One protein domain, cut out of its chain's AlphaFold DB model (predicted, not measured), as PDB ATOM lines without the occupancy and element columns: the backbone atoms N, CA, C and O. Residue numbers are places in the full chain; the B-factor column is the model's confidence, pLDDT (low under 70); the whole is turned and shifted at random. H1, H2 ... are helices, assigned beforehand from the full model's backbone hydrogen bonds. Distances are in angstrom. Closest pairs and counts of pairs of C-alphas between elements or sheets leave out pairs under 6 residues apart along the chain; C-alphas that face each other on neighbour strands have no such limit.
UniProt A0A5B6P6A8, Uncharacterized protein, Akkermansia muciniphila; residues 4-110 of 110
ATOM      1  N   GLY A   4     228.979 517.274 467.947       83.81
ATOM      2  CA  GLY A   4     227.554 517.527 468.160       83.81
ATOM      3  C   GLY A   4     226.660 517.100 466.988       83.81
ATOM      4  O   GLY A   4     225.595 516.520 467.199       83.81
ATOM      5  N   GLU A   5     227.098 517.319 465.743       85.44
ATOM      6  CA  GLU A   5     226.380 516.833 464.555       85.44
ATOM      7  C   GLU A   5     226.335 515.303 464.492       85.44
ATOM      8  O   GLU A   5     225.271 514.743 464.230       85.44
ATOM      9  N   VAL A   6     227.455 514.634 464.791       90.50
ATOM     10  CA  VAL A   6     227.538 513.164 464.803       90.50
ATOM     11  C   VAL A   6     226.636 512.568 465.887       90.50
ATOM     12  O   VAL A   6     225.968 511.561 465.648       90.50
ATOM     13  N   ILE A   7     226.604 513.183 467.074       89.00
ATOM     14  CA  ILE A   7     225.739 512.773 468.187       89.00
ATOM     15  C   ILE A   7     224.273 512.856 467.763       89.00
ATOM     16  O   ILE A   7     223.553 511.865 467.864       89.00
ATOM     17  N   ARG A   8     223.841 514.004 467.229       88.00
ATOM     18  CA  ARG A   8     222.459 514.200 466.773       88.00
ATOM     19  C   ARG A   8     222.066 513.198 465.693       88.00
ATOM     20  O   ARG A   8     221.038 512.543 465.821       88.00
ATOM     21  N   GLU A   9     222.905 513.026 464.674       92.06
ATOM     22  CA  GLU A   9     222.649 512.055 463.607       92.06
ATOM     23  C   GLU A   9     222.504 510.637 464.180       92.06
ATOM     24  O   GLU A   9     221.591 509.895 463.813       92.06
ATOM     25  N   ARG A  10     223.360 510.264 465.139       94.31
ATOM     26  CA  ARG A  10     223.271 508.963 465.802       94.31
ATOM     27  C   ARG A  10     221.982 508.806 466.605       94.31
ATOM     28  O   ARG A  10     221.389 507.724 466.588       94.31
ATOM     29  N   MET A  11     221.546 509.856 467.292       91.94
ATOM     30  CA  MET A  11     220.289 509.848 468.034       91.94
ATOM     31  C   MET A  11     219.092 509.656 467.101       91.94
ATOM     32  O   MET A  11     218.249 508.795 467.365       91.94
ATOM     33  N   ASP A  12     219.078 510.356 465.965       92.81
ATOM     34  CA  ASP A  12     218.046 510.227 464.932       92.81
ATOM     35  C   ASP A  12     217.995 508.805 464.352       92.81
ATOM     36  O   ASP A  12     216.919 508.217 464.214       92.81
ATOM     37  N   MET A  13     219.158 508.198 464.079       95.38
ATOM     38  CA  MET A  13     219.251 506.816 463.586       95.38
ATOM     39  C   MET A  13     218.620 505.797 464.545       95.38
ATOM     40  O   MET A  13     218.060 504.788 464.105       95.38
ATOM     41  N   LEU A  14     218.737 506.030 465.853       95.38
ATOM     42  CA  LEU A  14     218.269 505.109 466.890       95.38
ATOM     43  C   LEU A  14     216.899 505.482 467.466       95.38
ATOM     44  O   LEU A  14     216.317 504.673 468.192       95.38
ATOM     45  N   GLY A  15     216.374 506.662 467.132       92.50
ATOM     46  CA  GLY A  15     215.145 507.198 467.712       92.50
ATOM     47  C   GLY A  15     215.238 507.357 469.230       92.50
ATOM     48  O   GLY A  15     214.273 507.051 469.931       92.50
ATOM     49  N   ILE A  16     216.407 507.760 469.732       90.25
ATOM     50  CA  ILE A  16     216.656 508.003 471.158       90.25
ATOM     51  C   ILE A  16     216.573 509.502 471.457       90.25
ATOM     52  O   ILE A  16     217.015 510.335 470.671       90.25
ATOM     53  N   SER A  17     215.990 509.836 472.600       87.12
ATOM     54  CA  SER A  17     215.848 511.211 473.095       87.12
ATOM     55  C   SER A  17     217.031 511.632 473.969       87.12
ATOM     56  O   SER A  17     217.792 510.783 474.436       87.12
ATOM     57  N   VAL A  18     217.166 512.941 474.216       82.00
ATOM     58  CA  VAL A  18     218.165 513.484 475.158       82.00
ATOM     59  C   VAL A  18     217.977 512.875 476.532       82.00
ATOM     60  O   VAL A  18     218.939 512.354 477.079       82.00
ATOM     61  N   ASP A  19     216.739 512.846 477.030       83.69
ATOM     62  CA  ASP A  19     216.410 512.287 478.343       83.69
ATOM     63  C   ASP A  19     216.946 510.859 478.491       83.69
ATOM     64  O   ASP A  19     217.588 510.526 479.481       83.69
ATOM     65  N   GLN A  20     216.785 510.025 477.458       86.56
ATOM     66  CA  GLN A  20     217.309 508.657 477.467       86.56
ATOM     67  C   GLN A  20     218.841 508.603 477.494       86.56
ATOM     68  O   GLN A  20     219.410 507.714 478.133       86.56
ATOM     69  N   VAL A  21     219.519 509.520 476.801       85.31
ATOM     70  CA  VAL A  21     220.984 509.623 476.835       85.31
ATOM     71  C   VAL A  21     221.446 510.113 478.208       85.31
ATOM     72  O   VAL A  21     222.337 509.498 478.793       85.31
ATOM     73  N   SER A  22     220.825 511.149 478.767       82.81
ATOM     74  CA  SER A  22     221.135 511.677 480.101       82.81
ATOM     75  C   SER A  22     220.917 510.632 481.196       82.81
ATOM     76  O   SER A  22     221.806 510.416 482.020       82.81
ATOM     77  N   ASP A  23     219.799 509.903 481.149       84.50
ATOM     78  CA  ASP A  23     219.500 508.817 482.086       84.50
ATOM     79  C   ASP A  23     220.539 507.692 482.001       84.50
ATOM     80  O   ASP A  23     220.987 507.168 483.020       84.50
ATOM     81  N   THR A  24     220.957 507.324 480.785       83.88
ATOM     82  CA  THR A  24     221.916 506.225 480.585       83.88
ATOM     83  C   THR A  24     223.340 506.625 480.958       83.88
ATOM     84  O   THR A  24     224.100 505.812 481.484       83.88
ATOM     85  N   THR A  25     223.712 507.877 480.693       83.06
ATOM     86  CA  THR A  25     225.032 508.413 481.038       83.06
ATOM     87  C   THR A  25     225.127 508.860 482.495       83.06
ATOM     88  O   THR A  25     226.221 509.166 482.951       83.06
ATOM     89  N   LEU A  26     224.017 508.885 483.249       79.25
ATOM     90  CA  LEU A  26     223.956 509.441 484.609       79.25
ATOM     91  C   LEU A  26     224.545 510.859 484.694       79.25
ATOM     92  O   LEU A  26     225.040 511.281 485.741       79.25
ATOM     93  N   HIS A  27     224.505 511.584 483.578       69.50
ATOM     94  CA  HIS A  27     225.100 512.895 483.428       69.50
ATOM     95  C   HIS A  27     224.024 513.844 482.912       69.50
ATOM     96  O   HIS A  27     223.392 513.608 481.879       69.50
ATOM     97  N   TYR A  28     223.789 514.916 483.667       66.62
ATOM     98  CA  TYR A  28     222.968 516.011 483.184       66.62
ATOM     99  C   TYR A  28     223.831 516.826 482.234       66.62
ATOM    100  O   TYR A  28     224.812 517.423 482.666       66.62
ATOM    101  N   TRP A  29     223.475 516.810 480.955       68.19
ATOM    102  CA  TRP A  29     224.158 517.551 479.906       68.19
ATOM    103  C   TRP A  29     223.354 518.826 479.610       68.19
ATOM    104  O   TRP A  29     222.547 518.816 478.682       68.19
ATOM    105  N   PRO A  30     223.504 519.914 480.392       57.66
ATOM    106  CA  PRO A  30     222.736 521.145 480.181       57.66
ATOM    107  C   PRO A  30     222.883 521.684 478.755       57.66
ATOM    108  O   PRO A  30     221.928 522.215 478.201       57.66
ATOM    109  N   ASP A  31     224.045 521.461 478.141       62.81
ATOM    110  CA  ASP A  31     224.364 521.952 476.804       62.81
ATOM    111  C   ASP A  31     223.932 520.979 475.686       62.81
ATOM    112  O   ASP A  31     224.072 521.293 474.506       62.81
ATOM    113  N   PHE A  32     223.378 519.794 475.997       66.62
ATOM    114  CA  PHE A  32     222.955 518.829 474.967       66.62
ATOM    115  C   PHE A  32     221.730 519.297 474.174       66.62
ATOM    116  O   PHE A  32     221.622 518.999 472.984       66.62
ATOM    117  N   GLU A  33     220.811 520.040 474.794       64.00
ATOM    118  CA  GLU A  33     219.710 520.677 474.055       64.00
ATOM    119  C   GLU A  33     220.246 521.728 473.072       64.00
ATOM    120  O   GLU A  33     219.774 521.830 471.934       64.00
ATOM    121  N   ASP A  34     221.300 522.443 473.457       65.94
ATOM    122  CA  ASP A  34     221.981 523.405 472.595       65.94
ATOM    123  C   ASP A  34     222.781 522.720 471.473       65.94
ATOM    124  O   ASP A  34     222.811 523.203 470.336       65.94
ATOM    125  N   VAL A  35     223.343 521.537 471.739       63.66
ATOM    126  CA  VAL A  35     223.963 520.658 470.732       63.66
ATOM    127  C   VAL A  35     222.939 520.163 469.722       63.66
ATOM    128  O   VAL A  35     223.167 520.247 468.510       63.66
ATOM    129  N   LEU A  36     221.795 519.664 470.195       61.44
ATOM    130  CA  LEU A  36     220.736 519.142 469.338       61.44
ATOM    131  C   LEU A  36     220.030 520.232 468.539       61.44
ATOM    132  O   LEU A  36     219.690 519.996 467.379       61.44
ATOM    133  N   SER A  37     219.873 521.430 469.099       60.62
ATOM    134  CA  SER A  37     219.370 522.591 468.358       60.62
ATOM    135  C   SER A  37     220.405 523.163 467.381       60.62
ATOM    136  O   SER A  37     220.052 523.952 466.507       60.62
ATOM    137  N   GLY A  38     221.674 522.737 467.479       59.97
ATOM    138  CA  GLY A  38     222.774 523.244 466.657       59.97
ATOM    139  C   GLY A  38     223.205 524.660 467.043       59.97
ATOM    140  O   GLY A  38     223.966 525.285 466.306       59.97
ATOM    141  N   THR A  39     222.717 525.151 468.184       58.69
ATOM    142  CA  THR A  39     223.040 526.459 468.761       58.69
ATOM    143  C   THR A  39     224.461 526.466 469.324       58.69
ATOM    144  O   THR A  39     225.166 527.465 469.198       58.69
ATOM    145  N   VAL A  40     224.909 525.331 469.869       61.09
ATOM    146  CA  VAL A  40     226.279 525.114 470.345       61.09
ATOM    147  C   VAL A  40     226.949 524.051 469.478       61.09
ATOM    148  O   VAL A  40     226.444 522.942 469.301       61.09
ATOM    149  N   GLN A  41     228.109 524.398 468.920       62.75
ATOM    150  CA  GLN A  41     228.993 523.416 468.307       62.75
ATOM    151  C   GLN A  41     229.916 522.871 469.387       62.75
ATOM    152  O   GLN A  41     230.829 523.570 469.808       62.75
ATOM    153  N   ILE A  42     229.676 521.635 469.819       67.06
ATOM    154  CA  ILE A  42     230.670 520.913 470.608       67.06
ATOM    155  C   ILE A  42     231.756 520.401 469.662       67.06
ATOM    156  O   ILE A  42     231.472 519.627 468.732       67.06
ATOM    157  N   ASP A  43     232.988 520.851 469.898       67.25
ATOM    158  CA  ASP A  43     234.177 520.326 469.241       67.25
ATOM    159  C   ASP A  43     234.744 519.144 470.047       67.25
ATOM    160  O   ASP A  43     234.450 518.931 471.219       67.25
ATOM    161  N   THR A  44     235.591 518.358 469.397       62.69
ATOM    162  CA  THR A  44     236.361 517.256 469.980       62.69
ATOM    163  C   THR A  44     237.225 517.662 471.177       62.69
ATOM    164  O   THR A  44     237.564 516.801 471.977       62.69
ATOM    165  N   ALA A  45     237.591 518.941 471.304       67.88
ATOM    166  CA  ALA A  45     238.376 519.452 472.429       67.88
ATOM    167  C   ALA A  45     237.557 519.615 473.723       67.88
ATOM    168  O   ALA A  45     238.152 519.710 474.795       67.88
ATOM    169  N   ASP A  46     236.227 519.648 473.613       71.94
ATOM    170  CA  ASP A  46     235.318 519.938 474.725       71.94
ATOM    171  C   ASP A  46     234.691 518.671 475.330       71.94
ATOM    172  O   ASP A  46     233.959 518.779 476.309       71.94
ATOM    173  N   ILE A  47     234.960 517.487 474.757       77.62
ATOM    174  CA  ILE A  47     234.508 516.190 475.284       77.62
ATOM    175  C   ILE A  47     235.721 515.297 475.529       77.62
ATOM    176  O   ILE A  47     236.508 515.046 474.614       77.62
ATOM    177  N   ASP A  48     235.849 514.776 476.745       83.50
ATOM    178  CA  ASP A  48     236.925 513.851 477.089       83.50
ATOM    179  C   ASP A  48     236.629 512.382 476.699       83.50
ATOM    180  O   ASP A  48     235.516 511.988 476.336       83.50
ATOM    181  N   ASP A  49     237.651 511.525 476.767       85.25
ATOM    182  CA  ASP A  49     237.530 510.104 476.403       85.25
ATOM    183  C   ASP A  49     236.522 509.336 477.281       85.25
ATOM    184  O   ASP A  49     235.939 508.331 476.848       85.25
ATOM    185  N   TYR A  50     236.320 509.778 478.525       85.88
ATOM    186  CA  TYR A  50     235.377 509.155 479.447       85.88
ATOM    187  C   TYR A  50     233.940 509.477 479.035       85.88
ATOM    188  O   TYR A  50     233.119 508.565 478.901       85.88
ATOM    189  N   GLU A  51     233.653 510.737 478.741       84.69
ATOM    190  CA  GLU A  51     232.372 511.201 478.228       84.69
ATOM    191  C   GLU A  51     232.028 510.545 476.887       84.69
ATOM    192  O   GLU A  51     230.928 510.004 476.729       84.69
ATOM    193  N   LEU A  52     232.985 510.467 475.950       87.94
ATOM    194  CA  LEU A  52     232.816 509.720 474.695       87.94
ATOM    195  C   LEU A  52     232.478 508.246 474.943       87.94
ATOM    196  O   LEU A  52     231.693 507.649 474.201       87.94
ATOM    197  N   SER A  53     233.038 507.653 475.997       89.38
ATOM    198  CA  SER A  53     232.736 506.275 476.386       89.38
ATOM    199  C   SER A  53     231.331 506.119 476.960       89.38
ATOM    200  O   SER A  53     230.633 505.160 476.620       89.38
ATOM    201  N   MET A  54     230.874 507.070 477.777       89.00
ATOM    202  CA  MET A  54     229.495 507.085 478.272       89.00
ATOM    203  C   MET A  54     228.496 507.239 477.121       89.00
ATOM    204  O   MET A  54     227.534 506.472 477.032       89.00
ATOM    205  N   LEU A  55     228.762 508.167 476.199       89.62
ATOM    206  CA  LEU A  55     227.959 508.382 474.997       89.62
ATOM    207  C   LEU A  55     227.940 507.144 474.097       89.62
ATOM    208  O   LEU A  55     226.877 506.750 473.615       89.62
ATOM    209  N   GLY A  56     229.088 506.487 473.916       92.25
ATOM    210  CA  GLY A  56     229.198 505.241 473.161       92.25
ATOM    211  C   GLY A  56     228.306 504.141 473.734       92.25
ATOM    212  O   GLY A  56     227.553 503.507 472.996       92.25
ATOM    213  N   ASN A  57     228.300 503.979 475.057       89.75
ATOM    214  CA  ASN A  57     227.425 503.018 475.728       89.75
ATOM    215  C   ASN A  57     225.938 503.383 475.594       89.75
ATOM    216  O   ASN A  57     225.127 502.515 475.267       89.75
ATOM    217  N   ALA A  58     225.578 504.655 475.785       91.12
ATOM    218  CA  ALA A  58     224.195 505.119 475.653       91.12
ATOM    219  C   ALA A  58     223.651 504.965 474.221       91.12
ATOM    220  O   ALA A  58     222.486 504.620 474.025       91.12
ATOM    221  N   MET A  59     224.508 505.164 473.217       93.38
ATOM    222  CA  MET A  59     224.156 505.117 471.793       93.38
ATOM    223  C   MET A  59     224.607 503.834 471.081       93.38
ATOM    224  O   MET A  59     224.560 503.739 469.846       93.38
ATOM    225  N   LEU A  60     225.008 502.821 471.856       95.12
ATOM    226  CA  LEU A  60     225.353 501.480 471.388       95.12
ATOM    227  C   LEU A  60     226.417 501.484 470.272       95.12
ATOM    228  O   LEU A  60     226.327 500.722 469.304       95.12
ATOM    229  N   CYS A  61     227.431 502.339 470.383       95.12
ATOM    230  CA  CYS A  61     228.545 502.456 469.441       95.12
ATOM    231  C   CYS A  61     229.902 502.478 470.161       95.12
ATOM    232  O   CYS A  61     229.989 502.571 471.381       95.12
ATOM    233  N   SER A  62     230.985 502.358 469.393       94.19
ATOM    234  CA  SER A  62     232.339 502.591 469.915       94.19
ATOM    235  C   SER A  62     232.510 504.074 470.283       94.19
ATOM    236  O   SER A  62     231.964 504.911 469.563       94.19
ATOM    237  N   PRO A  63     233.299 504.438 471.312       92.75
ATOM    238  CA  PRO A  63     233.618 505.843 471.602       92.75
ATOM    239  C   PRO A  63     234.261 506.547 470.393       92.75
ATOM    240  O   PRO A  63     233.939 507.687 470.068       92.75
ATOM    241  N   ALA A  64     235.094 505.817 469.642       93.19
ATOM    242  CA  ALA A  64     235.753 506.319 468.436       93.19
ATOM    243  C   ALA A  64     234.779 506.662 467.290       93.19
ATOM    244  O   ALA A  64     235.171 507.336 466.340       93.19
ATOM    245  N   TYR A  65     233.508 506.247 467.373       95.12
ATOM    246  CA  TYR A  65     232.470 506.618 466.407       95.12
ATOM    247  C   TYR A  65     232.321 508.144 466.292       95.12
ATOM    248  O   TYR A  65     232.108 508.678 465.205       95.12
ATOM    249  N   PHE A  66     232.458 508.882 467.392       91.12
ATOM    250  CA  PHE A  66     232.235 510.330 467.382       91.12
ATOM    251  C   PHE A  66     233.380 511.101 466.718       91.12
ATOM    252  O   PHE A  66     233.145 512.111 466.054       91.12
ATOM    253  N   THR A  67     234.605 510.589 466.803       90.75
ATOM    254  CA  THR A  67     235.821 511.309 466.399       90.75
ATOM    255  C   THR A  67     236.471 510.762 465.125       90.75
ATOM    256  O   THR A  67     237.186 511.498 464.448       90.75
ATOM    257  N   SER A  68     236.186 509.515 464.728       92.44
ATOM    258  CA  SER A  68     236.785 508.866 463.554       92.44
ATOM    259  C   SER A  68     235.749 508.504 462.491       92.44
ATOM    260  O   SER A  68     234.859 507.684 462.716       92.44
ATOM    261  N   VAL A  69     235.906 509.070 461.290       93.00
ATOM    262  CA  VAL A  69     235.103 508.697 460.107       93.00
ATOM    263  C   VAL A  69     235.297 507.219 459.769       93.00
ATOM    264  O   VAL A  69     234.324 506.525 459.504       93.00
ATOM    265  N   GLU A  70     236.533 506.718 459.844       95.19
ATOM    266  CA  GLU A  70     236.844 505.324 459.517       95.19
ATOM    267  C   GLU A  70     236.096 504.343 460.433       95.19
ATOM    268  O   GLU A  70     235.613 503.304 459.987       95.19
ATOM    269  N   GLU A  71     235.964 504.678 461.719       94.62
ATOM    270  CA  GLU A  71     235.209 503.853 462.664       94.62
ATOM    271  C   GLU A  71     233.695 503.960 462.442       94.62
ATOM    272  O   GLU A  71     232.993 502.955 462.574       94.62
ATOM    273  N   ARG A  72     233.181 505.127 462.026       95.06
ATOM    274  CA  ARG A  72     231.772 505.266 461.607       95.06
ATOM    275  C   ARG A  72     231.453 504.439 460.374       95.06
ATOM    276  O   ARG A  72     230.413 503.789 460.335       95.06
ATOM    277  N   ASP A  73     232.357 504.392 459.406       95.12
ATOM    278  CA  ASP A  73     232.163 503.602 458.192       95.12
ATOM    279  C   ASP A  73     232.110 502.092 458.486       95.12
ATOM    280  O   ASP A  73     231.500 501.334 457.734       95.12
ATOM    281  N   LYS A  74     232.679 501.634 459.606       94.56
ATOM    282  CA  LYS A  74     232.575 500.238 460.069       94.56
ATOM    283  C   LYS A  74     231.309 499.965 460.890       94.56
ATOM    284  O   LYS A  74     231.022 498.808 461.214       94.56
ATOM    285  N   ASP A  75     230.550 500.995 461.255       96.44
ATOM    286  CA  ASP A  75     229.377 500.863 462.110       96.44
ATOM    287  C   ASP A  75     228.162 500.313 461.351       96.44
ATOM    288  O   ASP A  75     227.748 500.827 460.310       96.44
ATOM    289  N   ILE A  76     227.549 499.255 461.891       96.12
ATOM    290  CA  ILE A  76     226.453 498.557 461.207       96.12
ATOM    291  C   ILE A  76     225.199 499.425 461.058       96.12
ATOM    292  O   ILE A  76     224.472 499.271 460.076       96.12
ATOM    293  N   VAL A  77     224.929 500.324 462.005       97.06
ATOM    294  CA  VAL A  77     223.764 501.214 461.949       97.06
ATOM    295  C   VAL A  77     224.013 502.278 460.889       97.06
ATOM    296  O   VAL A  77     223.165 502.443 460.015       97.06
ATOM    297  N   HIS A  78     225.193 502.908 460.897       96.44
ATOM    298  CA  HIS A  78     225.572 503.908 459.895       96.44
ATOM    299  C   HIS A  78     225.478 503.343 458.467       96.44
ATOM    300  O   HIS A  78     224.835 503.925 457.599       96.44
ATOM    301  N   GLN A  79     225.993 502.129 458.251       95.94
ATOM    302  CA  GLN A  79     225.963 501.447 456.949       95.94
ATOM    303  C   GLN A  79     224.555 501.063 456.449       95.94
ATOM    304  O   GLN A  79     224.367 500.799 455.252       95.94
ATOM    305  N   ASN A  80     223.568 500.960 457.344       96.12
ATOM    306  CA  ASN A  80     222.211 500.515 457.014       96.12
ATOM    307  C   ASN A  80     221.150 501.615 457.122       96.12
ATOM    308  O   ASN A  80     220.020 501.400 456.672       96.12
ATOM    309  N   TYR A  81     221.491 502.773 457.681       94.12
ATOM    310  CA  TYR A  81     220.587 503.909 457.763       94.12
ATOM    311  C   TYR A  81     220.156 504.378 456.361       94.12
ATOM    312  O   TYR A  81     220.922 504.326 455.401       94.12
ATOM    313  N   GLY A  82     218.886 504.770 456.216       90.44
ATOM    314  CA  GLY A  82     218.313 505.224 454.939       90.44
ATOM    315  C   GLY A  82     217.951 504.124 453.926       90.44
ATOM    316  O   GLY A  82     217.409 504.434 452.865       90.44
ATOM    317  N   ARG A  83     218.190 502.835 454.219       92.94
ATOM    318  CA  ARG A  83     217.748 501.727 453.348       92.94
ATOM    319  C   ARG A  83     216.233 501.513 453.455       92.94
ATOM    320  O   ARG A  83     215.673 501.511 454.547       92.94
ATOM    321  N   SER A  84     215.568 501.258 452.326       88.44
ATOM    322  CA  SER A  84     214.096 501.224 452.217       88.44
ATOM    323  C   SER A  84     213.385 500.182 453.094       88.44
ATOM    324  O   SER A  84     212.208 500.343 453.401       88.44
ATOM    325  N   ASN A  85     214.076 499.118 453.504       90.88
ATOM    326  CA  ASN A  85     213.550 498.044 454.351       90.88
ATOM    327  C   ASN A  85     214.064 498.095 455.801       90.88
ATOM    328  O   ASN A  85     213.826 497.162 456.573       90.88
ATOM    329  N   VAL A  86     214.787 499.151 456.174       93.62
ATOM    330  CA  VAL A  86     215.382 499.306 457.499       93.62
ATOM    331  C   VAL A  86     214.563 500.313 458.296       93.62
ATOM    332  O   VAL A  86     214.374 501.454 457.894       93.62
ATOM    333  N   THR A  87     214.057 499.871 459.446       95.56
ATOM    334  CA  THR A  87     213.314 500.720 460.388       95.56
ATOM    335  C   THR A  87     214.202 501.098 461.571       95.56
ATOM    336  O   THR A  87     215.168 500.390 461.855       95.56
ATOM    337  N   ILE A  88     213.827 502.131 462.333       95.56
ATOM    338  CA  ILE A  88     214.482 502.472 463.612       95.56
ATOM    339  C   ILE A  88     214.571 501.241 464.527       95.56
ATOM    340  O   ILE A  88     215.613 500.954 465.109       95.56
ATOM    341  N   LYS A  89     213.503 500.434 464.590       95.69
ATOM    342  CA  LYS A  89     213.494 499.184 465.365       95.69
ATOM    343  C   LYS A  89     214.567 498.199 464.886       95.69
ATOM    344  O   LYS A  89     215.218 497.565 465.713       95.69
ATOM    345  N   THR A  90     214.746 498.066 463.573       95.81
ATOM    346  CA  THR A  90     215.787 497.219 462.972       95.81
ATOM    347  C   THR A  90     217.183 497.737 463.323       95.81
ATOM    348  O   THR A  90     218.031 496.955 463.743       95.81
ATOM    349  N   LEU A  91     217.407 499.049 463.213       97.19
ATOM    350  CA  LEU A  91     218.681 499.688 463.556       97.19
ATOM    351  C   LEU A  91     219.030 499.493 465.029       97.19
ATOM    352  O   LEU A  91     220.143 499.089 465.347       97.19
ATOM    353  N   LEU A  92     218.058 499.666 465.925       96.12
ATOM    354  CA  LEU A  92     218.252 499.440 467.354       96.12
ATOM    355  C   LEU A  92     218.639 497.983 467.661       96.12
ATOM    356  O   LEU A  92     219.494 497.731 468.509       96.12
ATOM    357  N   GLN A  93     218.045 497.008 466.963       96.19
ATOM    358  CA  GLN A  93     218.443 495.601 467.089       96.19
ATOM    359  C   GLN A  93     219.876 495.368 466.596       96.19
ATOM    360  O   GLN A  93     220.649 494.705 467.286       96.19
ATOM    361  N   MET A  94     220.248 495.937 465.445       97.06
ATOM    362  CA  MET A  94     221.612 495.852 464.912       97.06
ATOM    363  C   MET A  94     222.635 496.466 465.877       97.06
ATOM    364  O   MET A  94     223.651 495.835 466.161       97.06
ATOM    365  N   ALA A  95     222.333 497.640 466.439       96.81
ATOM    366  CA  ALA A  95     223.179 498.333 467.407       96.81
ATOM    367  C   ALA A  95     223.425 497.481 468.664       96.81
ATOM    368  O   ALA A  95     224.563 497.305 469.092       96.81
ATOM    369  N   ARG A  96     222.365 496.869 469.214       96.06
ATOM    370  CA  ARG A  96     222.464 495.968 470.377       96.06
ATOM    371  C   ARG A  96     223.310 494.732 470.090       96.06
ATOM    372  O   ARG A  96     224.119 494.347 470.925       96.06
ATOM    373  N   ILE A  97     223.138 494.114 468.919       96.94
ATOM    374  CA  ILE A  97     223.944 492.952 468.512       96.94
ATOM    375  C   ILE A  97     225.414 493.354 468.379       96.94
ATOM    376  O   ILE A  97     226.293 492.642 468.856       96.94
ATOM    377  N   GLN A  98     225.693 494.505 467.766       95.38
ATOM    378  CA  GLN A  98     227.052 495.014 467.614       95.38
ATOM    379  C   GLN A  98     227.708 495.332 468.966       95.38
ATOM    380  O   GLN A  98     228.853 494.936 469.175       95.38
ATOM    381  N   GLN A  99     226.983 495.968 469.894       94.88
ATOM    382  CA  GLN A  99     227.446 496.187 471.268       94.88
ATOM    383  C   GLN A  99     227.761 494.860 471.958       94.88
ATOM    384  O   GLN A  99     228.874 494.676 472.440       94.88
ATOM    385  N   PHE A 100     226.841 493.895 471.906       95.50
ATOM    386  CA  PHE A 100     227.060 492.572 472.485       95.50
ATOM    387  C   PHE A 100     228.307 491.878 471.916       95.50
ATOM    388  O   PHE A 100     229.065 491.260 472.659       95.50
ATOM    389  N   MET A 101     228.552 491.981 470.605       94.81
ATOM    390  CA  MET A 101     229.763 491.429 469.990       94.81
ATOM    391  C   MET A 101     231.037 492.111 470.502       94.81
ATOM    392  O   MET A 101     232.019 491.411 470.749       94.81
ATOM    393  N   ARG A 102     231.026 493.441 470.684       91.44
ATOM    394  CA  ARG A 102     232.150 494.180 471.286       91.44
ATOM    395  C   ARG A 102     232.394 493.741 472.727       91.44
ATOM    396  O   ARG A 102     233.525 493.398 473.060       91.44
ATOM    397  N   ASP A 103     231.342 493.663 473.537       91.81
ATOM    398  CA  ASP A 103     231.431 493.258 474.945       91.81
ATOM    399  C   ASP A 103     231.954 491.822 475.076       91.81
ATOM    400  O   ASP A 103     232.855 491.534 475.862       91.81
ATOM    401  N   LEU A 104     231.438 490.906 474.250       95.12
ATOM    402  CA  LEU A 104     231.895 489.520 474.219       95.12
ATOM    403  C   LEU A 104     233.354 489.409 473.764       95.12
ATOM    404  O   LEU A 104     234.087 488.567 474.281       95.12
ATOM    405  N   HIS A 105     233.775 490.216 472.786       93.31
ATOM    406  CA  HIS A 105     235.167 490.257 472.348       93.31
ATOM    407  C   HIS A 105     236.078 490.736 473.480       93.31
ATOM    408  O   HIS A 105     237.052 490.052 473.782       93.31
ATOM    409  N   PHE A 106     235.707 491.828 474.155       90.31
ATOM    410  CA  PHE A 106     236.423 492.353 475.315       90.31
ATOM    411  C   PHE A 106     236.590 491.291 476.413       90.31
ATOM    412  O   PHE A 106     237.709 491.014 476.839       90.31
ATOM    413  N   LEU A 107     235.501 490.614 476.795       94.50
ATOM    414  CA  LEU A 107     235.522 489.547 477.804       94.50
ATOM    415  C   LEU A 107     236.391 488.344 477.418       94.50
ATOM    416  O   LEU A 107     236.911 487.669 478.297       94.50
ATOM    417  N   LYS A 108     236.530 488.050 476.121       94.81
ATOM    418  CA  LYS A 108     237.386 486.962 475.621       94.81
ATOM    419  C   LYS A 108     238.854 487.358 475.465       94.81
ATOM    420  O   LYS A 108     239.688 486.472 475.316       94.81
ATOM    421  N   SER A 109     239.141 488.656 475.396       88.31
ATOM    422  CA  SER A 109     240.502 489.197 475.287       88.31
ATOM    423  C   SER A 109     241.171 489.465 476.641       88.31
ATOM    424  O   SER A 109     242.355 489.796 476.664       88.31
ATOM    425  N   LEU A 110     240.412 489.326 477.733       66.88
ATOM    426  CA  LEU A 110     240.878 489.276 479.124       66.88
ATOM    427  C   LEU A 110     241.423 487.884 479.469       66.88
ATOM    428  O   LEU A 110     242.429 487.831 480.210       66.88
TER     429      LEU A 110
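What this domain is: This is residues 4 to 110 of the 110 residues of an uncharacterized protein of Akkermansia muciniphila (UniProt A0A5B6P6A8). One long helix, H7, runs along one side of a small body of short, crossed helices, and residues 103 to 110 at its far end stick out. Within the body, H1 reaches from H3 at its first end to the beginning of H7 at its other; H2 and H4 cross, and little H6 packs on H7. The printed part has 107 residues with seven named helices, H1 to H7 in chain order, and no named strand: all helix. It is compact, with a radius of gyration of the C-alphas of 13.8 A and spans of 39 by 36 by 26 A.

How they stand to each other: Start at Gly 4: H1, residues 4 to 14, touches H3, residues 32 to 37, about perpendicular at 86 degrees, with C-alphas 4 and 35 closest at 5.4 A. H1 also touches residues 88 to 92 alone of H7, residues 88 to 109; C-alphas 14 and 88 are closest, at 5.7 A. H2, residues 18 to 25, touches H4, residues 49 to 58, at a steep tilt of 65 degrees, opposite ways; C-alphas 25 and 54 are closest, at 5.4 A. H5, residues 69 to 73, touches no helix. H6, residues 76 to 80, touches residues 91 to 98 alone of H7, C-alphas 77 and 91 being closest at 5.5 A. H2 and H7 are apart. In H1 to H7 every O i to N i+4 pair is within hydrogen-bond range.

Where its parts are: Find C-alpha 4 at (227.554, 517.527, 468.160); H1 runs 15.6 A to C-alpha 14. H4 measures 14.3 A between C-alphas 49 and 58. H7 runs 31.5 A from C-alpha 88 to C-alpha 109 at (240.502, 489.197, 475.287).

The domain as a whole: The C-alphas farthest apart, of Thr 39 and Lys 108, are 42.6 A apart. The printed part has no cut; the link from H3 to H4, 11 residues, is long. Residues 27 to 45 and 110 have pLDDT under 70.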